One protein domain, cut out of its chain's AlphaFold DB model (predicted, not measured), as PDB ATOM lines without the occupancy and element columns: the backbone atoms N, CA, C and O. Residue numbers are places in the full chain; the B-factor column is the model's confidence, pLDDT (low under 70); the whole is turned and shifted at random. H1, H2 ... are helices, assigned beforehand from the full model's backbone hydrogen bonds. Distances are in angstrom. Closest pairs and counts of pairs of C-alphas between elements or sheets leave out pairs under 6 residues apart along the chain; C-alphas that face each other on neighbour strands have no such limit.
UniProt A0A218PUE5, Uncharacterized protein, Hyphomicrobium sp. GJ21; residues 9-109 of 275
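This is residues 9 to 109 of the 275 residues of an uncharacterized protein of Hyphomicrobium sp. GJ21 (UniProt A0A218PUE5). The longest helix, H3, makes a crossed hairpin with H2; H1 packs on both at one side, and H4 packs on H2 at the other. The printed part has 101 residues with four named helices, H1 to H4 in chain order, and no named strand: all helix, compact, radius of gyration of the C-alphas 12.6 A, spans 36 by 28 by 27 A.

H3, residues 61 to 78, measures 25.8 A; H2, residues 39 to 55, 24.7 A; H4, residues 85 to 97, 18.2 A; H1, residues 9 to 19, 15.6 A. C-alpha 9 is at (-1.340, 13.454, 26.521), C-alpha 97 at (-25.425, 10.936, 14.546).

H3 and H2, the hub, form a hairpin at a steep tilt of 42 degrees; their closest C-alphas, Ile 68 and Thr 49, are 6.6 A apart. H1 touches H3, closest C-alphas Val 18 and Thr 65, 6.4 A. H4 touches H2, closest C-alphas Leu 92 and Phe 52, 6.0 A. H1 and H4 are apart. In the four helices every O i to N i+4 pair is within hydrogen-bond range.

The printed part has no cut. The link from H1 to H2, residues 20 to 38, is long. Residue 9, residues 24 to 29 and 79 to 83 have pLDDT under 70.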
ATOM      1  N   PRO A   9      -2.273  12.357  26.786       65.25
ATOM      2  CA  PRO A   9      -1.340  13.454  26.521       65.25
ATOM      3  C   PRO A   9      -1.503  14.120  25.143       65.25
ATOM      4  O   PRO A   9      -1.324  15.338  25.042       65.25
ATOM      5  N   SER A  10      -1.846  13.370  24.086       83.69
ATOM      6  CA  SER A  10      -2.019  13.939  22.741       83.69
ATOM      7  C   SER A  10      -3.304  14.761  22.657       83.69
ATOM      8  O   SER A  10      -3.279  15.891  22.161       83.69
ATOM      9  N   LEU A  11      -4.393  14.263  23.250       87.88
ATOM     10  CA  LEU A  11      -5.679  14.957  23.281       87.88
ATOM     11  C   LEU A  11      -5.620  16.250  24.108       87.88
ATOM     12  O   LEU A  11      -6.097  17.293  23.663       87.88
ATOM     13  N   ARG A  12      -4.956  16.230  25.273       89.44
ATOM     14  CA  ARG A  12      -4.718  17.444  26.077       89.44
ATOM     15  C   ARG A  12      -3.995  18.527  25.277       89.44
ATOM     16  O   ARG A  12      -4.407  19.687  25.307       89.44
ATOM     17  N   ARG A  13      -2.940  18.155  24.542       89.94
ATOM     18  CA  ARG A  13      -2.188  19.084  23.683       89.94
ATOM     19  C   ARG A  13      -3.057  19.622  22.548       89.94
ATOM     20  O   ARG A  13      -3.012  20.819  22.272       89.94
ATOM     21  N   LYS A  14      -3.869  18.766  21.920       89.94
ATOM     22  CA  LYS A  14      -4.816  19.167  20.872       89.94
ATOM     23  C   LYS A  14      -5.802  20.207  21.400       89.94
ATOM     24  O   LYS A  14      -5.906  21.278  20.812       89.94
ATOM     25  N   ILE A  15      -6.455  19.937  22.532       91.75
ATOM     26  CA  ILE A  15      -7.403  20.868  23.156       91.75
ATOM     27  C   ILE A  15      -6.722  22.205  23.460       91.75
ATOM     28  O   ILE A  15      -7.246  23.246  23.074       91.75
ATOM     29  N   ALA A  16      -5.531  22.195  24.066       90.31
ATOM     30  CA  ALA A  16      -4.776  23.422  24.325       90.31
ATOM     31  C   ALA A  16      -4.495  24.214  23.033       90.31
ATOM     32  O   ALA A  16      -4.752  25.413  22.976       90.31
ATOM     33  N   ASN A  17      -4.065  23.542  21.959       90.06
ATOM     34  CA  ASN A  17      -3.831  24.184  20.663       90.06
ATOM     35  C   ASN A  17      -5.112  24.766  20.043       90.06
ATOM     36  O   ASN A  17      -5.058  25.807  19.387       90.06
ATOM     37  N   VAL A  18      -6.262  24.111  20.223       90.75
ATOM     38  CA  VAL A  18      -7.562  24.616  19.755       90.75
ATOM     39  C   VAL A  18      -7.976  25.872  20.519       90.75
ATOM     40  O   VAL A  18      -8.410  26.847  19.901       90.75
ATOM     41  N   LEU A  19      -7.818  25.868  21.844       90.56
ATOM     42  CA  LEU A  19      -8.133  27.016  22.695       90.56
ATOM     43  C   LEU A  19      -7.205  28.203  22.407       90.56
ATOM     44  O   LEU A  19      -7.677  29.331  22.306       90.56
ATOM     45  N   ASP A  20      -5.921  27.952  22.160       87.88
ATOM     46  CA  ASP A  20      -4.932  28.983  21.823       87.88
ATOM     47  C   ASP A  20      -5.048  29.511  20.378       87.88
ATOM     48  O   ASP A  20      -4.282  30.390  19.983       87.88
ATOM     49  N   GLY A  21      -5.950  28.968  19.549       82.88
ATOM     50  CA  GLY A  21      -6.054  29.342  18.129       82.88
ATOM     51  C   GLY A  21      -4.844  28.916  17.283       82.88
ATOM     52  O   GLY A  21      -4.606  29.452  16.204       82.88
ATOM     53  N   LYS A  22      -4.062  27.944  17.769       83.56
ATOM     54  CA  LYS A  22      -2.877  27.385  17.092       83.56
ATOM     55  C   LYS A  22      -3.227  26.293  16.077       83.56
ATOM     56  O   LYS A  22      -2.340  25.784  15.399       83.56
ATOM     57  N   THR A  23      -4.499  25.908  15.991       77.88
ATOM     58  CA  THR A  23      -5.000  24.936  15.009       77.88
ATOM     59  C   THR A  23      -5.414  25.626  13.713       77.88
ATOM     60  O   THR A  23      -5.998  26.712  13.721       77.88
ATOM     61  N   VAL A  24      -5.083  24.985  12.593       66.06
ATOM     62  CA  VAL A  24      -5.478  25.391  11.242       66.06
ATOM     63  C   VAL A  24      -6.497  24.366  10.751       66.06
ATOM     64  O   VAL A  24      -6.181  23.180  10.756       66.06
ATOM     65  N   CYS A  25      -7.684  24.826  10.358       61.25
ATOM     66  CA  CYS A  25      -8.724  24.000   9.740       61.25
ATOM     67  C   CYS A  25      -9.009  24.567   8.345       61.25
ATOM     68  O   CYS A  25      -9.382  25.739   8.206       61.25
ATOM     69  N   GLY A  26      -8.764  23.776   7.300       65.00
ATOM     70  CA  GLY A  26      -8.755  24.269   5.918       65.00
ATOM     71  C   GLY A  26      -7.788  25.450   5.707       65.00
ATOM     72  O   GLY A  26      -6.606  25.362   6.026       65.00
ATOM     73  N   LEU A  27      -8.291  26.574   5.173       56.91
ATOM     74  CA  LEU A  27      -7.513  27.796   4.886       56.91
ATOM     75  C   LEU A  27      -7.583  28.867   5.993       56.91
ATOM     76  O   LEU A  27      -7.050  29.966   5.825       56.91
ATOM     77  N   HIS A  28      -8.237  28.587   7.124       60.53
ATOM     78  CA  HIS A  28      -8.503  29.593   8.152       60.53
ATOM     79  C   HIS A  28      -7.889  29.219   9.504       60.53
ATOM     80  O   HIS A  28      -8.065  28.115  10.019       60.53
ATOM     81  N   ARG A  29      -7.190  30.181  10.121       66.31
ATOM     82  CA  ARG A  29      -6.835  30.104  11.543       66.31
ATOM     83  C   ARG A  29      -8.042  30.502  12.373       66.31
ATOM     84  O   ARG A  29      -8.618  31.571  12.177       66.31
ATOM     85  N   HIS A  30      -8.409  29.652  13.320       75.94
ATOM     86  CA  HIS A  30      -9.459  29.989  14.264       75.94
ATOM     87  C   HIS A  30      -8.956  30.979  15.317       75.94
ATOM     88  O   HIS A  30      -7.857  30.831  15.844       75.94
ATOM     89  N   ALA A  31      -9.790  31.958  15.673       81.81
ATOM     90  CA  ALA A  31      -9.468  32.872  16.761       81.81
ATOM     91  C   ALA A  31      -9.325  32.105  18.093       81.81
ATOM     92  O   ALA A  31     -10.102  31.158  18.329       81.81
ATOM     93  N   PRO A  32      -8.377  32.505  18.959       86.75
ATOM     94  CA  PRO A  32      -8.234  31.922  20.286       86.75
ATOM     95  C   PRO A  32      -9.528  32.082  21.095       86.75
ATOM     96  O   PRO A  32     -10.268  33.054  20.942       86.75
ATOM     97  N   ILE A  33      -9.808  31.102  21.950       86.94
ATOM     98  CA  ILE A  33     -10.920  31.111  22.898       86.94
ATOM     99  C   ILE A  33     -10.344  31.452  24.267       86.94
ATOM    100  O   ILE A  33      -9.544  30.694  24.812       86.94
ATOM    101  N   THR A  34     -10.795  32.559  24.861       85.44
ATOM    102  CA  THR A  34     -10.477  32.896  26.254       85.44
ATOM    103  C   THR A  34     -11.162  31.899  27.188       85.44
ATOM    104  O   THR A  34     -12.295  32.103  27.623       85.44
ATOM    105  N   TYR A  35     -10.489  30.782  27.457       83.69
ATOM    106  CA  TYR A  35     -11.007  29.711  28.300       83.69
ATOM    107  C   TYR A  35     -10.612  29.931  29.771       83.69
ATOM    108  O   TYR A  35      -9.458  30.276  30.045       83.69
ATOM    109  N   PRO A  36     -11.528  29.733  30.737       79.69
ATOM    110  CA  PRO A  36     -11.229  29.904  32.153       79.69
ATOM    111  C   PRO A  36     -10.056  29.024  32.594       79.69
ATOM    112  O   PRO A  36     -10.035  27.825  32.314       79.69
ATOM    113  N   ARG A  37      -9.122  29.590  33.369       77.19
ATOM    114  CA  ARG A  37      -7.982  28.864  33.968       77.19
ATOM    115  C   ARG A  37      -8.391  27.988  35.166       77.19
ATOM    116  O   ARG A  37      -7.655  27.878  36.137       77.19
ATOM    117  N   ASN A  38      -9.577  27.384  35.109       78.62
ATOM    118  CA  ASN A  38     -10.079  26.455  36.117       78.62
ATOM    119  C   ASN A  38      -9.721  25.011  35.690       78.62
ATOM    120  O   ASN A  38     -10.229  24.548  34.660       78.62
ATOM    121  N   PRO A  39      -8.884  24.280  36.457       75.81
ATOM    122  CA  PRO A  39      -8.487  22.905  36.135       75.81
ATOM    123  C   PRO A  39      -9.663  21.931  35.963       75.81
ATOM    124  O   PRO A  39      -9.593  21.022  35.131       75.81
ATOM    125  N   GLY A  40     -10.763  22.142  36.693       78.94
ATOM    126  CA  GLY A  40     -11.987  21.351  36.573       78.94
ATOM    127  C   GLY A  40     -12.653  21.528  35.210       78.94
ATOM    128  O   GLY A  40     -13.004  20.549  34.558       78.94
ATOM    129  N   ARG A  41     -12.729  22.765  34.703       80.94
ATOM    130  CA  ARG A  41     -13.339  23.056  33.390       80.94
ATOM    131  C   ARG A  41     -12.529  22.491  32.228       80.94
ATOM    132  O   ARG A  41     -13.111  22.072  31.228       80.94
ATOM    133  N   PHE A  42     -11.201  22.473  32.337       86.94
ATOM    134  CA  PHE A  42     -10.352  21.835  31.327       86.94
ATOM    135  C   PHE A  42     -10.484  20.307  31.366       86.94
ATOM    136  O   PHE A  42     -10.615  19.673  30.323       86.94
ATOM    137  N   SER A  43     -10.509  19.719  32.565       85.69
ATOM    138  CA  SER A  43     -10.722  18.276  32.744       85.69
ATOM    139  C   SER A  43     -12.074  17.825  32.190       85.69
ATOM    140  O   SER A  43     -12.154  16.785  31.542       85.69
ATOM    141  N   THR A  44     -13.114  18.643  32.350       85.44
ATOM    142  CA  THR A  44     -14.424  18.373  31.757       85.44
ATOM    143  C   THR A  44     -14.395  18.418  30.233       85.44
ATOM    144  O   THR A  44     -14.909  17.502  29.591       85.44
ATOM    145  N   LEU A  45     -13.774  19.443  29.644       89.44
ATOM    146  CA  LEU A  45     -13.610  19.529  28.192       89.44
ATOM    147  C   LEU A  45     -12.859  18.303  27.651       89.44
ATOM    148  O   LEU A  45     -13.274  17.728  26.650       89.44
ATOM    149  N   LEU A  46     -11.807  17.864  28.347       91.06
ATOM    150  CA  LEU A  46     -11.057  16.657  28.004       91.06
ATOM    151  C   LEU A  46     -11.932  15.399  28.041       91.06
ATOM    152  O   LEU A  46     -11.989  14.691  27.041       91.06
ATOM    153  N   ARG A  47     -12.634  15.150  29.156       90.12
ATOM    154  CA  ARG A  47     -13.496  13.969  29.342       90.12
ATOM    155  C   ARG A  47     -14.539  13.841  28.234       90.12
ATOM    156  O   ARG A  47     -14.697  12.781  27.648       90.12
ATOM    157  N   TRP A  48     -15.245  14.925  27.935       91.69
ATOM    158  CA  TRP A  48     -16.315  14.904  26.940       91.69
ATOM    159  C   TRP A  48     -15.793  14.843  25.503       91.69
ATOM    160  O   TRP A  48     -16.432  14.239  24.648       91.69
ATOM    161  N   THR A  49     -14.614  15.408  25.234       92.44
ATOM    162  CA  THR A  49     -13.962  15.235  23.927       92.44
ATOM    163  C   THR A  49     -13.530  13.779  23.719       92.44
ATOM    164  O   THR A  49     -13.703  13.236  22.633       92.44
ATOM    165  N   ASP A  50     -13.013  13.126  24.760       91.81
ATOM    166  CA  ASP A  50     -12.653  11.704  24.724       91.81
ATOM    167  C   ASP A  50     -13.886  10.801  24.528       91.81
ATOM    168  O   ASP A  50     -13.889   9.892  23.696       91.81
ATOM    169  N   GLN A  51     -14.993  11.119  25.204       90.38
ATOM    170  CA  GLN A  51     -16.267  10.435  24.985       90.38
ATOM    171  C   GLN A  51     -16.795  10.610  23.555       90.38
ATOM    172  O   GLN A  51     -17.295   9.650  22.972       90.38
ATOM    173  N   PHE A  52     -16.663  11.800  22.964       92.38
ATOM    174  CA  PHE A  52     -17.022  12.014  21.562       92.38
ATOM    175  C   PHE A  52     -16.212  11.106  20.629       92.38
ATOM    176  O   PHE A  52     -16.791  10.445  19.776       92.38
ATOM    177  N   LEU A  53     -14.895  11.005  20.834       91.50
ATOM    178  CA  LEU A  53     -14.027  10.117  20.050       91.50
ATOM    179  C   LEU A  53     -14.350   8.632  20.254       91.50
ATOM    180  O   LEU A  53     -14.162   7.834  19.343       91.50
ATOM    181  N   THR A  54     -14.888   8.259  21.416       90.06
ATOM    182  CA  THR A  54     -15.391   6.898  21.650       90.06
ATOM    183  C   THR A  54     -16.636   6.603  20.805       90.06
ATOM    184  O   THR A  54     -16.804   5.487  20.323       90.06
ATOM    185  N   GLN A  55     -17.501   7.601  20.593       89.75
ATOM    186  CA  GLN A  55     -18.696   7.485  19.744       89.75
ATOM    187  C   GLN A  55     -18.386   7.643  18.245       89.75
ATOM    188  O   GLN A  55     -19.074   7.057  17.413       89.75
ATOM    189  N   ARG A  56     -17.363   8.434  17.903       89.31
ATOM    190  CA  ARG A  56     -16.916   8.754  16.539       89.31
ATOM    191  C   ARG A  56     -15.399   8.564  16.418       89.31
ATOM    192  O   ARG A  56     -14.663   9.552  16.344       89.31
ATOM    193  N   PRO A  57     -14.908   7.311  16.393       88.81
ATOM    194  CA  PRO A  57     -13.478   7.039  16.241       88.81
ATOM    195  C   PRO A  57     -12.935   7.464  14.866       88.81
ATOM    196  O   PRO A  57     -11.727   7.600  14.697       88.81
ATOM    197  N   ASP A  58     -13.821   7.678  13.894       89.81
ATOM    198  CA  ASP A  58     -13.546   8.111  12.525       89.81
ATOM    199  C   ASP A  58     -13.625   9.637  12.326       89.81
ATOM    200  O   ASP A  58     -13.502  10.109  11.196       89.81
ATOM    201  N   ALA A  59     -13.837  10.420  13.393       89.94
ATOM    202  CA  ALA A  59     -13.931  11.875  13.292       89.94
ATOM    203  C   ALA A  59     -12.654  12.491  12.696       89.94
ATOM    204  O   ALA A  59     -11.533  12.224  13.137       89.94
ATOM    205  N   THR A  60     -12.833  13.376  11.722       90.75
ATOM    206  CA  THR A  60     -11.738  14.132  11.115       90.75
ATOM    207  C   THR A  60     -11.157  15.159  12.091       90.75
ATOM    208  O   THR A  60     -11.796  15.595  13.052       90.75
ATOM    209  N   GLU A  61      -9.934  15.614  11.819       88.88
ATOM    210  CA  GLU A  61      -9.260  16.625  12.644       88.88
ATOM    211  C   GLU A  61     -10.009  17.970  12.693       88.88
ATOM    212  O   GLU A  61      -9.971  18.673  13.713       88.88
ATOM    213  N   ASP A  62     -10.710  18.316  11.612       88.56
ATOM    214  CA  ASP A  62     -11.520  19.531  11.512       88.56
ATOM    215  C   ASP A  62     -12.818  19.404  12.321       88.56
ATOM    216  O   ASP A  62     -13.174  20.323  13.065       88.56
ATOM    217  N   GLU A  63     -13.488  18.249  12.262       91.00
ATOM    218  CA  GLU A  63     -14.666  17.961  13.088       91.00
ATOM    219  C   GLU A  63     -14.314  17.964  14.576       91.00
ATOM    220  O   GLU A  63     -14.983  18.628  15.369       91.00
ATOM    221  N   LEU A  64     -13.222  17.293  14.958       91.31
ATOM    222  CA  LEU A  64     -12.749  17.269  16.339       91.31
ATOM    223  C   LEU A  64     -12.442  18.686  16.844       91.31
ATOM    224  O   LEU A  64     -12.839  19.064  17.948       91.31
ATOM    225  N   THR A  65     -11.784  19.507  16.020       91.31
ATOM    226  CA  THR A  65     -11.506  20.909  16.352       91.31
ATOM    227  C   THR A  65     -12.799  21.705  16.529       91.31
ATOM    228  O   THR A  65     -12.946  22.432  17.517       91.31
ATOM    229  N   ALA A  66     -13.766  21.551  15.626       92.06
ATOM    230  CA  ALA A  66     -15.059  22.216  15.718       92.06
ATOM    231  C   ALA A  66     -15.846  21.796  16.972       92.06
ATOM    232  O   ALA A  66     -16.378  22.668  17.667       92.06
ATOM    233  N   VAL A  67     -15.869  20.503  17.318       94.00
ATOM    234  CA  VAL A  67     -16.504  19.989  18.543       94.00
ATOM    235  C   VAL A  67     -15.846  20.578  19.787       94.00
ATOM    236  O   VAL A  67     -16.555  21.149  20.617       94.00
ATOM    237  N   ILE A  68     -14.509  20.547  19.890       93.69
ATOM    238  CA  ILE A  68     -13.773  21.144  21.021       93.69
ATOM    239  C   ILE A  68     -14.154  22.619  21.182       93.69
ATOM    240  O   ILE A  68     -14.444  23.064  22.291       93.69
ATOM    241  N   ARG A  69     -14.203  23.387  20.085       93.12
ATOM    242  CA  ARG A  69     -14.575  24.811  20.129       93.12
ATOM    243  C   ARG A  69     -16.019  25.019  20.570       93.12
ATOM    244  O   ARG A  69     -16.274  25.860  21.433       93.12
ATOM    245  N   LYS A  70     -16.971  24.284  19.990       93.50
ATOM    246  CA  LYS A  70     -18.398  24.399  20.327       93.50
ATOM    247  C   LYS A  70     -18.649  24.035  21.791       93.50
ATOM    248  O   LYS A  70     -19.355  24.772  22.478       93.50
ATOM    249  N   LEU A  71     -18.026  22.961  22.267       91.75
ATOM    250  CA  LEU A  71     -18.106  22.505  23.648       91.75
ATOM    251  C   LEU A  71     -17.437  23.498  24.612       91.75
ATOM    252  O   LEU A  71     -18.029  23.865  25.624       91.75
ATOM    253  N   ALA A  72     -16.255  24.020  24.272       91.44
ATOM    254  CA  ALA A  72     -15.573  25.028  25.082       91.44
ATOM    255  C   ALA A  72     -16.413  26.307  25.236       91.44
ATOM    256  O   ALA A  72     -16.596  26.806  26.346       91.44
ATOM    257  N   LEU A  73     -16.979  26.819  24.137       91.06
ATOM    258  CA  LEU A  73     -17.863  27.990  24.160       91.06
ATOM    259  C   LEU A  73     -19.147  27.734  24.956       91.06
ATOM    260  O   LEU A  73     -19.654  28.645  25.610       91.06
ATOM    261  N   PHE A  74     -19.676  26.514  24.908       90.69
ATOM    262  CA  PHE A  74     -20.835  26.120  25.698       90.69
ATOM    263  C   PHE A  74     -20.534  26.127  27.198       90.69
ATOM    264  O   PHE A  74     -21.266  26.766  27.954       90.69
ATOM    265  N   ILE A  75     -19.416  25.519  27.612       87.31
ATOM    266  CA  ILE A  75     -18.956  25.519  29.009       87.31
ATOM    267  C   ILE A  75     -18.733  26.957  29.506       87.31
ATOM    268  O   ILE A  75     -19.165  27.302  30.604       87.31
ATOM    269  N   ILE A  76     -18.122  27.824  28.688       87.50
ATOM    270  CA  ILE A  76     -17.941  29.247  29.020       87.50
ATOM    271  C   ILE A  76     -19.289  29.936  29.251       87.50
ATOM    272  O   ILE A  76     -19.474  30.587  30.278       87.50
ATOM    273  N   ARG A  77     -20.228  29.805  28.303       86.44
ATOM    274  CA  ARG A  77     -21.524  30.503  28.344       86.44
ATOM    275  C   ARG A  77     -22.419  30.046  29.485       86.44
ATOM    276  O   ARG A  77     -23.186  30.853  29.997       86.44
ATOM    277  N   ARG A  78     -22.348  28.771  29.872       80.44
ATOM    278  CA  ARG A  78     -23.150  28.244  30.981       80.44
ATOM    279  C   ARG A  78     -22.702  28.790  32.335       80.44
ATOM    280  O   ARG A  78     -23.542  28.908  33.219       80.44
ATOM    281  N   GLY A  79     -21.431  29.167  32.492       66.69
ATOM    282  CA  GLY A  79     -20.923  29.955  33.623       66.69
ATOM    283  C   GLY A  79     -20.929  29.276  35.003       66.69
ATOM    284  O   GLY A  79     -20.163  29.702  35.864       66.69
ATOM    285  N   ARG A  80     -21.734  28.225  35.205       58.00
ATOM    286  CA  ARG A  80     -21.898  27.477  36.459       58.00
ATOM    287  C   ARG A  80     -20.970  26.268  36.526       58.00
ATOM    288  O   ARG A  80     -20.648  25.670  35.502       58.00
ATOM    289  N   ASP A  81     -20.578  25.919  37.747       56.62
ATOM    290  CA  ASP A  81     -19.857  24.678  38.048       56.62
ATOM    291  C   ASP A  81     -20.818  23.482  38.234       56.62
ATOM    292  O   ASP A  81     -20.369  22.344  38.365       56.62
ATOM    293  N   ASP A  82     -22.133  23.731  38.154       53.53
ATOM    294  CA  ASP A  82     -23.175  22.709  38.057       53.53
ATOM    295  C   ASP A  82     -23.143  22.118  36.646       53.53
ATOM    296  O   ASP A  82     -23.680  22.665  35.675       53.53
ATOM    297  N   TYR A  83     -22.413  21.019  36.516       61.28
ATOM    298  CA  TYR A  83     -22.393  20.220  35.307       61.28
ATOM    299  C   TYR A  83     -23.788  19.629  35.079       61.28
ATOM    300  O   TYR A  83     -24.351  19.039  35.992       61.28
ATOM    301  N   PHE A  84     -24.307  19.754  33.855       70.31
ATOM    302  CA  PHE A  84     -25.454  18.986  33.355       70.31
ATOM    303  C   PHE A  84     -24.910  17.928  32.390       70.31
ATOM    304  O   PHE A  84     -24.788  18.213  31.191       70.31
ATOM    305  N   PRO A  85     -24.457  16.758  32.887       81.69
ATOM    306  CA  PRO A  85     -23.921  15.697  32.044       81.69
ATOM    307  C   PRO A  85     -24.861  15.343  30.895       81.69
ATOM    308  O   PRO A  85     -24.390  15.107  29.790       81.69
ATOM    309  N   GLU A  86     -26.169  15.393  31.130       85.25
ATOM    310  CA  GLU A  86     -27.209  15.001  30.183       85.25
ATOM    311  C   GLU A  86     -27.197  15.893  28.940       85.25
ATOM    312  O   GLU A  86     -27.158  15.387  27.829       85.25
ATOM    313  N   GLU A  87     -27.133  17.221  29.092       88.12
ATOM    314  CA  GLU A  87     -27.085  18.130  27.932       88.12
ATOM    315  C   GLU A  87     -25.820  17.929  27.091       88.12
ATOM    316  O   GLU A  87     -25.844  18.075  25.867       88.12
ATOM    317  N   ILE A  88     -24.696  17.611  27.738       90.88
ATOM    318  CA  ILE A  88     -23.454  17.339  27.017       90.88
ATOM    319  C   ILE A  88     -23.546  15.995  26.301       90.88
ATOM    320  O   ILE A  88     -23.198  15.931  25.126       90.88
ATOM    321  N   VAL A  89     -24.065  14.959  26.961       90.62
ATOM    322  CA  VAL A  89     -24.329  13.652  26.346       90.62
ATOM    323  C   VAL A  89     -25.253  13.800  25.140       90.62
ATOM    324  O   VAL A  89     -24.895  13.327  24.064       90.62
ATOM    325  N   ASP A  90     -26.376  14.504  25.287       92.19
ATOM    326  CA  ASP A  90     -27.353  14.738  24.221       92.19
ATOM    327  C   ASP A  90     -26.704  15.471  23.035       92.19
ATOM    328  O   ASP A  90     -26.875  15.090  21.877       92.19
ATOM    329  N   GLY A  91     -25.903  16.506  23.314       93.12
ATOM    330  CA  GLY A  91     -25.233  17.290  22.276       93.12
ATOM    331  C   GLY A  91     -24.138  16.515  21.547       93.12
ATOM    332  O   GLY A  91     -24.019  16.619  20.326       93.12
ATOM    333  N   LEU A  92     -23.352  15.719  22.275       94.06
ATOM    334  CA  LEU A  92     -22.348  14.840  21.677       94.06
ATOM    335  C   LEU A  92     -22.999  13.740  20.840       94.06
ATOM    336  O   LEU A  92     -22.551  13.504  19.721       94.06
ATOM    337  N   ALA A  93     -24.074  13.131  21.344       91.19
ATOM    338  CA  ALA A  93     -24.830  12.119  20.622       91.19
ATOM    339  C   ALA A  93     -25.410  12.682  19.318       91.19
ATOM    340  O   ALA A  93     -25.306  12.023  18.287       91.19
ATOM    341  N   TRP A  94     -25.943  13.913  19.338       94.81
ATOM    342  CA  TRP A  94     -26.421  14.593  18.132       94.81
ATOM    343  C   TRP A  94     -25.309  14.786  17.100       94.81
ATOM    344  O   TRP A  94     -25.481  14.448  15.934       94.81
ATOM    345  N   PHE A  95     -24.151  15.307  17.510       95.12
ATOM    346  CA  PHE A  95     -23.029  15.484  16.586       95.12
ATOM    347  C   PHE A  95     -22.467  14.157  16.074       95.12
ATOM    348  O   PHE A  95     -21.972  14.103  14.952       95.12
ATOM    349  N   ALA A  96     -22.548  13.093  16.869       92.62
ATOM    350  CA  ALA A  96     -22.154  11.763  16.436       92.62
ATOM    351  C   ALA A  96     -23.116  11.181  15.388       92.62
ATOM    352  O   ALA A  96     -22.653  10.546  14.442       92.62
ATOM    353  N   SER A  97     -24.429  11.404  15.521       92.00
ATOM    354  CA  SER A  97     -25.425  10.936  14.546       92.00
ATOM    355  C   SER A  97     -25.574  11.840  13.319       92.00
ATOM    356  O   SER A  97     -25.967  11.348  12.266       92.00
ATOM    357  N   HIS A  98     -25.232  13.123  13.441       93.62
ATOM    358  CA  HIS A  98     -25.375  14.147  12.399       93.62
ATOM    359  C   HIS A  98     -24.057  14.926  12.213       93.62
ATOM    360  O   HIS A  98     -23.987  16.126  12.537       93.62
ATOM    361  N   PRO A  99     -22.976  14.268  11.749       91.75
ATOM    362  CA  PRO A  99     -21.643  14.871  11.654       91.75
ATOM    363  C   PRO A  99     -21.602  16.113  10.751       91.75
ATOM    364  O   PRO A  99     -20.868  17.063  11.027       91.75
ATOM    365  N   GLU A 100     -22.468  16.193   9.739       92.44
ATOM    366  CA  GLU A 100     -22.629  17.363   8.874       92.44
ATOM    367  C   GLU A 100     -23.022  18.636   9.645       92.44
ATOM    368  O   GLU A 100     -22.757  19.756   9.204       92.44
ATOM    369  N   THR A 101     -23.609  18.497  10.837       93.38
ATOM    370  CA  THR A 101     -23.979  19.638  11.682       93.38
ATOM    371  C   THR A 101     -22.797  20.201  12.478       93.38
ATOM    372  O   THR A 101     -22.860  21.356  12.922       93.38
ATOM    373  N   ILE A 102     -21.688  19.458  12.608       91.31
ATOM    374  CA  ILE A 102     -20.471  19.888  13.317       91.31
ATOM    375  C   ILE A 102     -19.823  21.090  12.617       91.31
ATOM    376  O   ILE A 102     -19.443  22.064  13.268       91.31
ATOM    377  N   SER A 103     -19.726  21.070  11.291       86.31
ATOM    378  CA  SER A 103     -19.149  22.171  10.506       86.31
ATOM    379  C   SER A 103     -20.121  23.345  10.299       86.31
ATOM    380  O   SER A 103     -19.718  24.430   9.878       86.31
ATOM    381  N   SER A 104     -21.398  23.170  10.650       89.62
ATOM    382  CA  SER A 104     -22.434  24.197  10.507       89.62
ATOM    383  C   SER A 104     -22.368  25.296  11.586       89.62
ATOM    384  O   SER A 104     -21.632  25.219  12.578       89.62
ATOM    385  N   LYS A 105     -23.221  26.324  11.444       88.81
ATOM    386  CA  LYS A 105     -23.429  27.376  12.460       88.81
ATOM    387  C   LYS A 105     -24.186  26.894  13.709       88.81
ATOM    388  O   LYS A 105     -24.345  27.678  14.645       88.81
ATOM    389  N   LEU A 106     -24.632  25.635  13.752       91.56
ATOM    390  CA  LEU A 106     -25.338  25.064  14.897       91.56
ATOM    391  C   LEU A 106     -24.467  25.131  16.160       91.56
ATOM    392  O   LEU A 106     -23.346  24.621  16.196       91.56
ATOM    393  N   GLY A 107     -24.964  25.794  17.201       91.94
ATOM    394  CA  GLY A 107     -24.292  25.844  18.497       91.94
ATOM    395  C   GLY A 107     -24.472  24.543  19.278       91.94
ATOM    396  O   GLY A 107     -25.443  23.820  19.073       91.94
ATOM    397  N   PHE A 108     -23.577  24.281  20.232       93.12
ATOM    398  CA  PHE A 108     -23.654  23.078  21.067       93.12
ATOM    399  C   PHE A 108     -24.977  22.976  21.845       93.12
ATOM    400  O   PHE A 108     -25.587  21.920  21.873       93.12
ATOM    401  N   GLY A 109     -25.469  24.077  22.427       91.12
ATOM    402  CA  GLY A 109     -26.738  24.061  23.169       91.12
ATOM    403  C   GLY A 109     -27.952  23.719  22.295       91.12
ATOM    404  O   GLY A 109     -28.880  23.064  22.755       91.12
TER     405      GLY A 109